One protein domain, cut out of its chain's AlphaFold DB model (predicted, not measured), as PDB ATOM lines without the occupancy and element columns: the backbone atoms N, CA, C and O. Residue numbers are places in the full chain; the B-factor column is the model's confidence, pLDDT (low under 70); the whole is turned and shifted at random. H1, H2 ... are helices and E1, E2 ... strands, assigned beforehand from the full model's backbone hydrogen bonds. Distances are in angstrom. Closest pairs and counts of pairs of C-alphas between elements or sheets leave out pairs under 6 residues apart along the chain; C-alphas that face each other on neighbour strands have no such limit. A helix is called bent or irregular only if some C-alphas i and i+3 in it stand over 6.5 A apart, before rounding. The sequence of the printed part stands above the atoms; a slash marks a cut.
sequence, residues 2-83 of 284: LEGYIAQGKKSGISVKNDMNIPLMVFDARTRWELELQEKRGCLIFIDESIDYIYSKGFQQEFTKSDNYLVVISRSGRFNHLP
ATOM      1  N   LEU A   2      93.244 119.703  96.835       76.06
ATOM      2  CA  LEU A   2      94.577 120.080  96.329       76.06
ATOM      3  C   LEU A   2      95.728 119.190  96.834       76.06
ATOM      4  O   LEU A   2      96.599 118.858  96.041       76.06
ATOM      5  N   GLU A   3      95.703 118.719  98.085       75.75
ATOM      6  CA  GLU A   3      96.698 117.749  98.590       75.75
ATOM      7  C   GLU A   3      96.794 116.490  97.717       75.75
ATOM      8  O   GLU A   3      97.884 116.047  97.355       75.75
ATOM      9  N   GLY A   4      95.642 115.936  97.322       77.38
ATOM     10  CA  GLY A   4      95.579 114.770  96.445       77.38
ATOM     11  C   GLY A   4      96.187 115.063  95.074       77.38
ATOM     12  O   GLY A   4      96.913 114.229  94.533       77.38
ATOM     13  N   TYR A   5      95.948 116.264  94.540       79.56
ATOM     14  CA  TYR A   5      96.568 116.712  93.294       79.56
ATOM     15  C   TYR A   5      98.085 116.877  93.424       79.56
ATOM     16  O   TYR A   5      98.809 116.422  92.548       79.56
ATOM     17  N   ILE A   6      98.593 117.464  94.508       78.50
ATOM     18  CA  ILE A   6     100.042 117.622  94.710       78.50
ATOM     19  C   ILE A   6     100.730 116.258  94.838       78.50
ATOM     20  O   ILE A   6     101.778 116.040  94.238       78.50
ATOM     21  N   ALA A   7     100.119 115.310  95.552       79.94
ATOM     22  CA  ALA A   7     100.699 113.986  95.761       79.94
ATOM     23  C   ALA A   7     100.644 113.081  94.514       79.94
ATOM     24  O   ALA A   7     101.542 112.268  94.299       79.94
ATOM     25  N   GLN A   8      99.576 113.167  93.712       79.75
ATOM     26  CA  GLN A   8      99.289 112.188  92.649       79.75
ATOM     27  C   GLN A   8      99.154 112.808  91.247       79.75
ATOM     28  O   GLN A   8      98.934 112.096  90.260       79.75
ATOM     29  N   GLY A   9      99.270 114.130  91.130       78.69
ATOM     30  CA  GLY A   9      99.021 114.875  89.900       78.69
ATOM     31  C   GLY A   9      97.634 114.576  89.333       78.69
ATOM     32  O   GLY A   9      96.652 114.402  90.061       78.69
ATOM     33  N   LYS A  10      97.566 114.407  88.008       77.62
ATOM     34  CA  LYS A  10      96.334 114.043  87.284       77.62
ATOM     35  C   LYS A  10      95.693 112.727  87.761       77.62
ATOM     36  O   LYS A  10      94.503 112.530  87.535       77.62
ATOM     37  N   LYS A  11      96.436 111.824  88.423       80.94
ATOM     38  CA  LYS A  11      95.895 110.538  88.916       80.94
ATOM     39  C   LYS A  11      94.927 110.700  90.090       80.94
ATOM     40  O   LYS A  11      94.145 109.795  90.343       80.94
ATOM     41  N   SER A  12      94.930 111.858  90.746       83.12
ATOM     42  CA  SER A  12      93.965 112.203  91.795       83.12
ATOM     43  C   SER A  12      92.524 112.381  91.290       83.12
ATOM     44  O   SER A  12      91.617 112.572  92.096       83.12
ATOM     45  N   GLY A  13      92.307 112.387  89.967       81.62
ATOM     46  CA  GLY A  13      91.029 112.769  89.357       81.62
ATOM     47  C   GLY A  13      90.773 114.281  89.377       81.62
ATOM     48  O   GLY A  13      89.727 114.734  88.923       81.62
ATOM     49  N   ILE A  14      91.731 115.065  89.881       80.94
ATOM     50  CA  ILE A  14      91.671 116.523  89.957       80.94
ATOM     51  C   ILE A  14      92.538 117.096  88.838       80.94
ATOM     52  O   ILE A  14      93.669 116.660  88.613       80.94
ATOM     53  N   SER A  15      92.006 118.094  88.138       78.19
ATOM     54  CA  SER A  15      92.742 118.868  87.143       78.19
ATOM     55  C   SER A  15      92.928 120.285  87.663       78.19
ATOM     56  O   SER A  15      91.946 120.981  87.902       78.19
ATOM     57  N   VAL A  16      94.179 120.715  87.809       78.12
ATOM     58  CA  VAL A  16      94.523 122.104  88.129       78.12
ATOM     59  C   VAL A  16      95.036 122.765  86.859       78.12
ATOM     60  O   VAL A  16      95.960 122.260  86.220       78.12
ATOM     61  N   LYS A  17      94.422 123.886  86.488       80.00
ATOM     62  CA  LYS A  17      94.915 124.766  85.432       80.00
ATOM     63  C   LYS A  17      95.507 125.996  86.108       80.00
ATOM     64  O   LYS A  17      94.806 126.666  86.858       80.00
ATOM     65  N   ASN A  18      96.784 126.251  85.866       73.62
ATOM     66  CA  ASN A  18      97.477 127.439  86.338       73.62
ATOM     67  C   ASN A  18      98.098 128.116  85.118       73.62
ATOM     68  O   ASN A  18      98.897 127.492  84.422       73.62
ATOM     69  N   ASP A  19      97.690 129.353  84.848       71.75
ATOM     70  CA  ASP A  19      98.224 130.144  83.736       71.75
ATOM     71  C   ASP A  19      99.546 130.846  84.125       71.75
ATOM     72  O   ASP A  19     100.213 131.428  83.273       71.75
ATOM     73  N   MET A  20      99.968 130.747  85.394       66.38
ATOM     74  CA  MET A  20     101.238 131.269  85.900       66.38
ATOM     75  C   MET A  20     102.238 130.146  86.209       66.38
ATOM     76  O   MET A  20     101.881 129.101  86.750       66.38
ATOM     77  N   ASN A  21     103.524 130.375  85.929       79.38
ATOM     78  CA  ASN A  21     104.606 129.441  86.266       79.38
ATOM     79  C   ASN A  21     105.060 129.596  87.735       79.38
ATOM     80  O   ASN A  21     106.242 129.784  88.008       79.38
ATOM     81  N   ILE A  22     104.104 129.586  88.669       83.62
ATOM     82  CA  ILE A  22     104.348 129.740  90.112       83.62
ATOM     83  C   ILE A  22     104.211 128.368  90.794       83.62
ATOM     84  O   ILE A  22     103.186 127.702  90.594       83.62
ATOM     85  N   PRO A  23     105.200 127.928  91.598       87.56
ATOM     86  CA  PRO A  23     105.102 126.686  92.355       87.56
ATOM     87  C   PRO A  23     103.929 126.707  93.340       87.56
ATOM     88  O   PRO A  23     103.734 127.674  94.075       87.56
ATOM     89  N   LEU A  24     103.161 125.617  93.366       88.75
ATOM     90  CA  LEU A  24     102.027 125.439  94.272       88.75
ATOM     91  C   LEU A  24     102.409 124.515  95.428       88.75
ATOM     92  O   LEU A  24     102.950 123.431  95.202       88.75
ATOM     93  N   MET A  25     102.058 124.912  96.646       90.62
ATOM     94  CA  MET A  25     102.235 124.116  97.859       90.62
ATOM     95  C   MET A  25     100.919 124.036  98.629       90.62
ATOM     96  O   MET A  25     100.118 124.967  98.603       90.62
ATOM     97  N   VAL A  26     100.699 122.926  99.330       91.94
ATOM     98  CA  VAL A  26      99.618 122.804 100.314       91.94
ATOM     99  C   VAL A  26     100.247 122.430 101.636       91.94
ATOM    100  O   VAL A  26     101.018 121.476 101.712       91.94
ATOM    101  N   PHE A  27      99.927 123.213 102.651       93.19
ATOM    102  CA  PHE A  27     100.392 123.014 104.011       93.19
ATOM    103  C   PHE A  27      99.317 122.242 104.781       93.19
ATOM    104  O   PHE A  27      98.169 122.678 104.865       93.19
ATOM    105  N   ASP A  28      99.707 121.086 105.311       90.94
ATOM    106  CA  ASP A  28      98.883 120.188 106.119       90.94
ATOM    107  C   ASP A  28      99.381 120.127 107.577       90.94
ATOM    108  O   ASP A  28     100.425 120.673 107.931       90.94
ATOM    109  N   ALA A  29      98.675 119.395 108.439       88.69
ATOM    110  CA  ALA A  29      99.026 119.287 109.860       88.69
ATOM    111  C   ALA A  29     100.416 118.668 110.138       88.69
ATOM    112  O   ALA A  29     100.907 118.750 111.262       88.69
ATOM    113  N   ARG A  30     101.047 118.018 109.151       89.62
ATOM    114  CA  ARG A  30     102.373 117.382 109.272       89.62
ATOM    115  C   ARG A  30     103.479 118.229 108.651       89.62
ATOM    116  O   ARG A  30     104.653 117.868 108.760       89.62
ATOM    117  N   THR A  31     103.115 119.312 107.976       92.31
ATOM    118  CA  THR A  31     104.051 120.174 107.274       92.31
ATOM    119  C   THR A  31     104.966 120.862 108.279       92.31
ATOM    120  O   THR A  31     104.513 121.491 109.234       92.31
ATOM    121  N   ARG A  32     106.279 120.746 108.057       94.50
ATOM    122  CA  ARG A  32     107.304 121.474 108.818       94.50
ATOM    123  C   ARG A  32     107.391 122.903 108.297       94.50
ATOM    124  O   ARG A  32     108.350 123.266 107.620       94.50
ATOM    125  N   TRP A  33     106.336 123.668 108.551       95.19
ATOM    126  CA  TRP A  33     106.103 124.968 107.935       95.19
ATOM    127  C   TRP A  33     107.252 125.953 108.179       95.19
ATOM    128  O   TRP A  33     107.545 126.737 107.285       95.19
ATOM    129  N   GLU A  34     107.951 125.887 109.320       94.75
ATOM    130  CA  GLU A  34     109.123 126.730 109.583       94.75
ATOM    131  C   GLU A  34     110.221 126.513 108.536       94.75
ATOM    132  O   GLU A  34     110.756 127.472 107.986       94.75
ATOM    133  N   LEU A  35     110.542 125.249 108.238       94.12
ATOM    134  CA  LEU A  35     111.570 124.900 107.257       94.12
ATOM    135  C   LEU A  35     111.109 125.236 105.841       94.12
ATOM    136  O   LEU A  35     111.868 125.810 105.067       94.12
ATOM    137  N   GLU A  36     109.854 124.926 105.510       94.75
ATOM    138  CA  GLU A  36     109.306 125.213 104.181       94.75
ATOM    139  C   GLU A  36     109.302 126.720 103.884       94.75
ATOM    140  O   GLU A  36     109.713 127.122 102.800       94.75
ATOM    141  N   LEU A  37     108.916 127.573 104.842       93.75
ATOM    142  CA  LEU A  37     108.952 129.031 104.660       93.75
ATOM    143  C   LEU A  37     110.377 129.592 104.536       93.75
ATOM    144  O   LEU A  37     110.562 130.646 103.929       93.75
ATOM    145  N   GLN A  38     111.378 128.910 105.100       90.81
ATOM    146  CA  GLN A  38     112.785 129.314 105.010       90.81
ATOM    147  C   GLN A  38     113.439 128.875 103.697       90.81
ATOM    148  O   GLN A  38     114.230 129.625 103.120       90.81
ATOM    149  N   GLU A  39     113.122 127.669 103.226       91.50
ATOM    150  CA  GLU A  39     113.747 127.059 102.051       91.50
ATOM    151  C   GLU A  39     113.035 127.399 100.738       91.50
ATOM    152  O   GLU A  39     113.671 127.429  99.681       91.50
ATOM    153  N   LYS A  40     111.717 127.617 100.775       91.62
ATOM    154  CA  LYS A  40     110.900 127.858  99.583       91.62
ATOM    155  C   LYS A  40     110.606 129.338  99.425       91.62
ATOM    156  O   LYS A  40     110.240 130.030 100.373       91.62
ATOM    157  N   ARG A  41     110.772 129.799  98.189       89.50
ATOM    158  CA  ARG A  41     110.633 131.196  97.792       89.50
ATOM    159  C   ARG A  41     109.658 131.320  96.631       89.50
ATOM    160  O   ARG A  41     109.595 130.414  95.794       89.50
ATOM    161  N   GLY A  42     108.904 132.415  96.582       88.62
ATOM    162  CA  GLY A  42     107.990 132.731  95.479       88.62
ATOM    163  C   GLY A  42     106.911 131.672  95.216       88.62
ATOM    164  O   GLY A  42     106.530 131.456  94.067       88.62
ATOM    165  N   CYS A  43     106.457 130.963  96.251       90.38
ATOM    166  CA  CYS A  43     105.451 129.905  96.148       90.38
ATOM    167  C   CYS A  43     104.046 130.420  96.484       90.38
ATOM    168  O   CYS A  43     103.879 131.302  97.325       90.38
ATOM    169  N   LEU A  44     103.023 129.805  95.884       90.56
ATOM    170  CA  LEU A  44     101.629 129.960  96.297       90.56
ATOM    171  C   LEU A  44     101.265 128.830  97.268       90.56
ATOM    172  O   LEU A  44     101.182 127.662  96.876       90.56
ATOM    173  N   ILE A  45     101.061 129.181  98.532       93.25
ATOM    174  CA  ILE A  45     100.819 128.254  99.635       93.25
ATOM    175  C   ILE A  45      99.328 128.258  99.969       93.25
ATOM    176  O   ILE A  45      98.782 129.265 100.414       93.25
ATOM    177  N   PHE A  46      98.672 127.115  99.788       93.19
ATOM    178  CA  PHE A  46      97.283 126.903 100.184       93.19
ATOM    179  C   PHE A  46      97.205 126.309 101.585       93.19
ATOM    180  O   PHE A  46      97.855 125.298 101.868       93.19
ATOM    181  N   ILE A  47      96.365 126.904 102.433       92.31
ATOM    182  CA  ILE A  47      96.083 126.417 103.785       92.31
ATOM    183  C   ILE A  47      94.576 126.424 104.028       92.31
ATOM    184  O   ILE A  47      93.890 127.411 103.758       92.31
ATOM    185  N   ASP A  48      94.069 125.311 104.546       90.31
ATOM    186  CA  ASP A  48      92.677 125.176 104.969       90.31
ATOM    187  C   ASP A  48      92.505 125.544 106.452       90.31
ATOM    188  O   ASP A  48      93.442 125.468 107.250       90.31
ATOM    189  N   GLU A  49      91.294 125.920 106.848       88.19
ATOM    190  CA  GLU A  49      90.964 126.284 108.224       88.19
ATOM    191  C   GLU A  49      91.225 125.196 109.258       88.19
ATOM    192  O   GLU A  49      91.360 125.540 110.431       88.19
ATOM    193  N   SER A  50      91.299 123.923 108.853       87.69
ATOM    194  CA  SER A  50      91.621 122.816 109.759       87.69
ATOM    195  C   SER A  50      93.056 122.850 110.298       87.69
ATOM    196  O   SER A  50      93.417 122.019 111.129       87.69
ATOM    197  N   ILE A  51      93.905 123.741 109.785       91.69
ATOM    198  CA  ILE A  51      95.322 123.816 110.133       91.69
ATOM    199  C   ILE A  51      95.538 124.817 111.270       91.69
ATOM    200  O   ILE A  51      95.639 126.015 111.042       91.69
ATOM    201  N   ASP A  52      95.661 124.332 112.506       89.94
ATOM    202  CA  ASP A  52      95.686 125.192 113.701       89.94
ATOM    203  C   ASP A  52      96.853 126.192 113.745       89.94
ATOM    204  O   ASP A  52      96.693 127.325 114.213       89.94
ATOM    205  N   TYR A  53      98.039 125.805 113.258       92.75
ATOM    206  CA  TYR A  53      99.225 126.655 113.377       92.75
ATOM    207  C   TYR A  53      99.104 127.962 112.585       92.75
ATOM    208  O   TYR A  53      99.777 128.923 112.953       92.75
ATOM    209  N   ILE A  54      98.219 128.059 111.583       91.75
ATOM    210  CA  ILE A  54      98.000 129.302 110.824       91.75
ATOM    211  C   ILE A  54      97.497 130.450 111.707       91.75
ATOM    212  O   ILE A  54      97.780 131.621 111.454       91.75
ATOM    213  N   TYR A  55      96.777 130.124 112.780       90.31
ATOM    214  CA  TYR A  55      96.258 131.099 113.737       90.31
ATOM    215  C   TYR A  55      97.284 131.459 114.816       90.31
ATOM    216  O   TYR A  55      97.063 132.373 115.611       90.31
ATOM    217  N   SER A  56      98.415 130.748 114.866       92.06
ATOM    218  CA  SER A  56      99.472 131.028 115.825       92.06
ATOM    219  C   SER A  56     100.235 132.294 115.440       92.06
ATOM    220  O   SER A  56     100.536 132.552 114.273       92.06
ATOM    221  N   LYS A  57     100.628 133.068 116.454       91.81
ATOM    222  CA  LYS A  57     101.511 134.223 116.265       91.81
ATOM    223  C   LYS A  57     102.840 133.825 115.609       91.81
ATOM    224  O   LYS A  57     103.347 134.580 114.791       91.81
ATOM    225  N   GLY A  58     103.378 132.649 115.950       93.69
ATOM    226  CA  GLY A  58     104.647 132.151 115.413       93.69
ATOM    227  C   GLY A  58     104.614 131.982 113.897       93.69
ATOM    228  O   GLY A  58     105.459 132.548 113.210       93.69
ATOM    229  N   PHE A  59     103.594 131.294 113.376       93.88
ATOM    230  CA  PHE A  59     103.416 131.128 111.932       93.88
ATOM    231  C   PHE A  59     103.262 132.471 111.224       93.88
ATOM    232  O   PHE A  59     103.983 132.755 110.272       93.88
ATOM    233  N   GLN A  60     102.350 133.319 111.710       91.38
ATOM    234  CA  GLN A  60     102.041 134.586 111.047       91.38
ATOM    235  C   GLN A  60     103.271 135.503 110.983       91.38
ATOM    236  O   GLN A  60     103.536 136.093 109.944       91.38
ATOM    237  N   GLN A  61     104.074 135.559 112.051       90.12
ATOM    238  CA  GLN A  61     105.310 136.349 112.085       90.12
ATOM    239  C   GLN A  61     106.451 135.767 111.242       90.12
ATOM    240  O   GLN A  61     107.294 136.519 110.752       90.12
ATOM    241  N   GLU A  62     106.535 134.446 111.097       92.06
ATOM    242  CA  GLU A  62     107.540 133.840 110.220       92.06
ATOM    243  C   GLU A  62     107.159 134.030 108.752       92.06
ATOM    244  O   GLU A  62     108.010 134.381 107.937       92.06
ATOM    245  N   PHE A  63     105.869 133.903 108.424       91.25
ATOM    246  CA  PHE A  63     105.366 134.115 107.071       91.25
ATOM    247  C   PHE A  63     105.696 135.514 106.540       91.25
ATOM    248  O   PHE A  63     106.117 135.633 105.391       91.25
ATOM    249  N   THR A  64     105.621 136.556 107.382       88.25
ATOM    250  CA  THR A  64     105.994 137.930 106.990       88.25
ATOM    251  C   THR A  64     107.471 138.111 106.615       88.25
ATOM    252  O   THR A  64     107.858 139.190 106.183       88.25
ATOM    253  N   LYS A  65     108.323 137.096 106.804       88.50
ATOM    254  CA  LYS A  65     109.738 137.109 106.387       88.50
ATOM    255  C   LYS A  65     109.971 136.380 105.060       88.50
ATOM    256  O   LYS A  65     111.100 136.348 104.562       88.50
ATOM    257  N   SER A  66     108.934 135.741 104.529       88.62
ATOM    258  CA  SER A  66     108.975 135.017 103.264       88.62
ATOM    259  C   SER A  66     108.470 135.893 102.115       88.62
ATOM    260  O   SER A  66     107.761 136.866 102.338       88.62
ATOM    261  N   ASP A  67     108.820 135.527 100.886       87.94
ATOM    262  CA  ASP A  67     108.314 136.113  99.634       87.94
ATOM    263  C   ASP A  67     107.245 135.202  98.993       87.94
ATOM    264  O   ASP A  67     107.063 135.161  97.775       87.94
ATOM    265  N   ASN A  68     106.574 134.407  99.826       90.44
ATOM    266  CA  ASN A  68     105.519 133.496  99.413       90.44
ATOM    267  C   ASN A  68     104.153 134.193  99.481       90.44
ATOM    268  O   ASN A  68     103.956 135.150 100.225       90.44
ATOM    269  N   TYR A  69     103.181 133.663  98.744       89.56
ATOM    270  CA  TYR A  69     101.788 134.099  98.782       89.56
ATOM    271  C   TYR A  69     100.941 133.073  99.518       89.56
ATOM    272  O   TYR A  69     101.002 131.881  99.221       89.56
ATOM    273  N   LEU A  70     100.120 133.538 100.457       91.56
ATOM    274  CA  LEU A  70      99.249 132.682 101.249       91.56
ATOM    275  C   LEU A  70      97.809 132.770 100.746       91.56
ATOM    276  O   LEU A  70      97.221 133.847 100.714       91.56
ATOM    277  N   VAL A  71      97.225 131.623 100.412       92.75
ATOM    278  CA  VAL A  71      95.794 131.484 100.133       92.75
ATOM    279  C   VAL A  71      95.170 130.696 101.267       92.75
ATOM    280  O   VAL A  71      95.414 129.497 101.419       92.75
ATOM    281  N   VAL A  72      94.354 131.381 102.064       92.31
ATOM    282  CA  VAL A  72      93.698 130.788 103.226       92.31
ATOM    283  C   VAL A  72      92.221 130.601 102.954       92.31
ATOM    284  O   VAL A  72      91.517 131.553 102.623       92.31
ATOM    285  N   ILE A  73      91.737 129.381 103.146       91.12
ATOM    286  CA  ILE A  73      90.309 129.075 103.101       91.12
ATOM    287  C   ILE A  73      89.835 128.968 104.546       91.12
ATOM    288  O   ILE A  73      90.170 128.008 105.231       91.12
ATOM    289  N   SER A  74      89.100 129.969 105.042       89.56
ATOM    290  CA  SER A  74      88.665 129.984 106.442       89.56
ATOM    291  C   SER A  74      87.336 130.673 106.684       89.56
ATOM    292  O   SER A  74      87.021 131.678 106.055       89.56
ATOM    293  N   ARG A  75      86.582 130.151 107.660       84.50
ATOM    294  CA  ARG A  75      85.359 130.777 108.180       84.50
ATOM    295  C   ARG A  75      85.608 131.768 109.317       84.50
ATOM    296  O   ARG A  75      84.718 132.544 109.646       84.50
ATOM    297  N   SER A  76      86.774 131.724 109.970       76.88
ATOM    298  CA  SER A  76      87.025 132.523 111.181       76.88
ATOM    299  C   SER A  76      87.592 133.916 110.888       76.88
ATOM    300  O   SER A  76      87.336 134.842 111.657       76.88
ATOM    301  N   GLY A  77      88.382 134.055 109.814       71.56
ATOM    302  CA  GLY A  77      89.044 135.308 109.421       71.56
ATOM    303  C   GLY A  77      90.058 135.862 110.437       71.56
ATOM    304  O   GLY A  77      90.478 137.012 110.319       71.56
ATOM    305  N   ARG A  78      90.449 135.090 111.463       74.31
ATOM    306  CA  ARG A  78      91.247 135.574 112.608       74.31
ATOM    307  C   ARG A  78      92.754 135.612 112.322       74.31
ATOM    308  O   ARG A  78      93.527 134.866 112.923       74.31
ATOM    309  N   PHE A  79      93.180 136.507 111.435       85.56
ATOM    310  CA  PHE A  79      94.588 136.680 111.045       85.56
ATOM    311  C   PHE A  79      95.141 138.035 111.502       85.56
ATOM    312  O   PHE A  79      95.431 138.914 110.702       85.56
ATOM    313  N   ASN A  80      95.260 138.223 112.817       77.94
ATOM    314  CA  ASN A  80      95.574 139.533 113.407       77.94
ATOM    315  C   ASN A  80      97.046 139.961 113.264       77.94
ATOM    316  O   ASN A  80      97.379 141.102 113.582       77.94
ATOM    317  N   HIS A  81      97.937 139.053 112.863       85.25
ATOM    318  CA  HIS A  81      99.366 139.318 112.680       85.25
ATOM    319  C   HIS A  81      99.824 139.144 111.228       85.25
ATOM    320  O   HIS A  81     101.018 139.257 110.966       85.25
ATOM    321  N   LEU A  82      98.898 138.888 110.297       86.94
ATOM    322  CA  LEU A  82      99.167 138.935 108.863       86.94
ATOM    323  C   LEU A  82      98.653 140.268 108.309       86.94
ATOM    324  O   LEU A  82      97.473 140.571 108.497       86.94
ATOM    325  N   PRO A  83      99.490 141.062 107.623       83.06
ATOM    326  CA  PRO A  83      98.991 142.175 106.835       83.06
ATOM    327  C   PRO A  83      98.314 141.611 105.580       83.06
ATOM    328  O   PRO A  83      98.940 140.898 104.798       83.06
TER     329      PRO A  83
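What this domain is: This is residues 2 to 83 of the 284 residues of an uncharacterized protein of Lachnospiraceae bacterium TWA4 (UniProt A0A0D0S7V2). A small three-stranded parallel sheet stands between helix H1, whose residues 2 to 7 pack by its edge strand E1, and three short helices, H2, H3 and H4, which stand off on its other side. Beyond H1, a long link loops back to E1, and after E3 the last residues, 74 to 83, have no named element. The 82 printed residues hold four named helices and three named strands, in the order H1 E1 H2 E2 H3 H4 E3; the sheet's order is E1 E2 E3 and the class is mixed, helices and strands. The whole is compact, with a radius of gyration of the C-alphas of 13.1 A and spans of 36 by 26 by 23 A.

Where its parts are: Find C-alpha 2 at (94.577, 120.080, 96.329); from there H1, residues 2 to 12, runs 9.1 A and is irregular, with C-alphas 7 and 10 lying 9.5 A apart. E1, residues 24 to 27, begins at C-alpha 24, (102.027, 125.439, 94.272), and is 10.2 A long. Next come H2, residues 33 to 39, 9.9 A, and E2, residues 44 to 48, 13.4 A. H3, residues 52 to 55, is 5.9 A long, and H4, residues 57 to 63, 10.0 A. E3, residues 69 to 73, runs 13.3 A to C-alpha 73 at (90.309, 129.075, 103.101).

How they stand to each other: Look first at the sheet, where E2 is the inner strand. E1 and E2 are parallel at 32 degrees, with N 25 and O 44 within hydrogen-bond range at 2.9 A and N 46 and O 25 at 2.8 A. E2 and E3 are parallel at 22 degrees, with N 45 and O 69 at 2.8 A. H1 is on the sheet, over E1, at a height over the sheet of 10.6 A, and stands up from it at 43 degrees; the closest C-alphas of H1 and E1, Glu 3 and Val 26, are 6.1 A apart. H2 and H3 are only just not on the sheet, each with 4 pairs of C-alphas within 10 A, and H4 is not on it. Two strand-helix-strand units, parallel neighbour strands joined through helices, are E1, H2, E2 and E2, H3 H4, E3, both with right-handed crossovers. H2 and H4 touch at a shallow tilt of 23 degrees, the same way, closest at the C-alphas of Leu 37 and Phe 63, 6.7 A. H3 and H4 are close but not clearly touching, with the C-alphas of Tyr 53 and Phe 59 closest at 6.3 A. H1 and H2 are apart. In H2 and H4 every O i to N i+4 pair is within hydrogen-bond range, in H1 4 of 7, and H3 is too short for such a pair.

The domain as a whole: The C-alphas farthest apart, of Lys 11 and Asn 80, are 38.0 A apart. The printed part has no cut; the link from H1 to E1, 11 residues, is long. The mean pLDDT of the printed part is 86.7, and residue 20 is under 70.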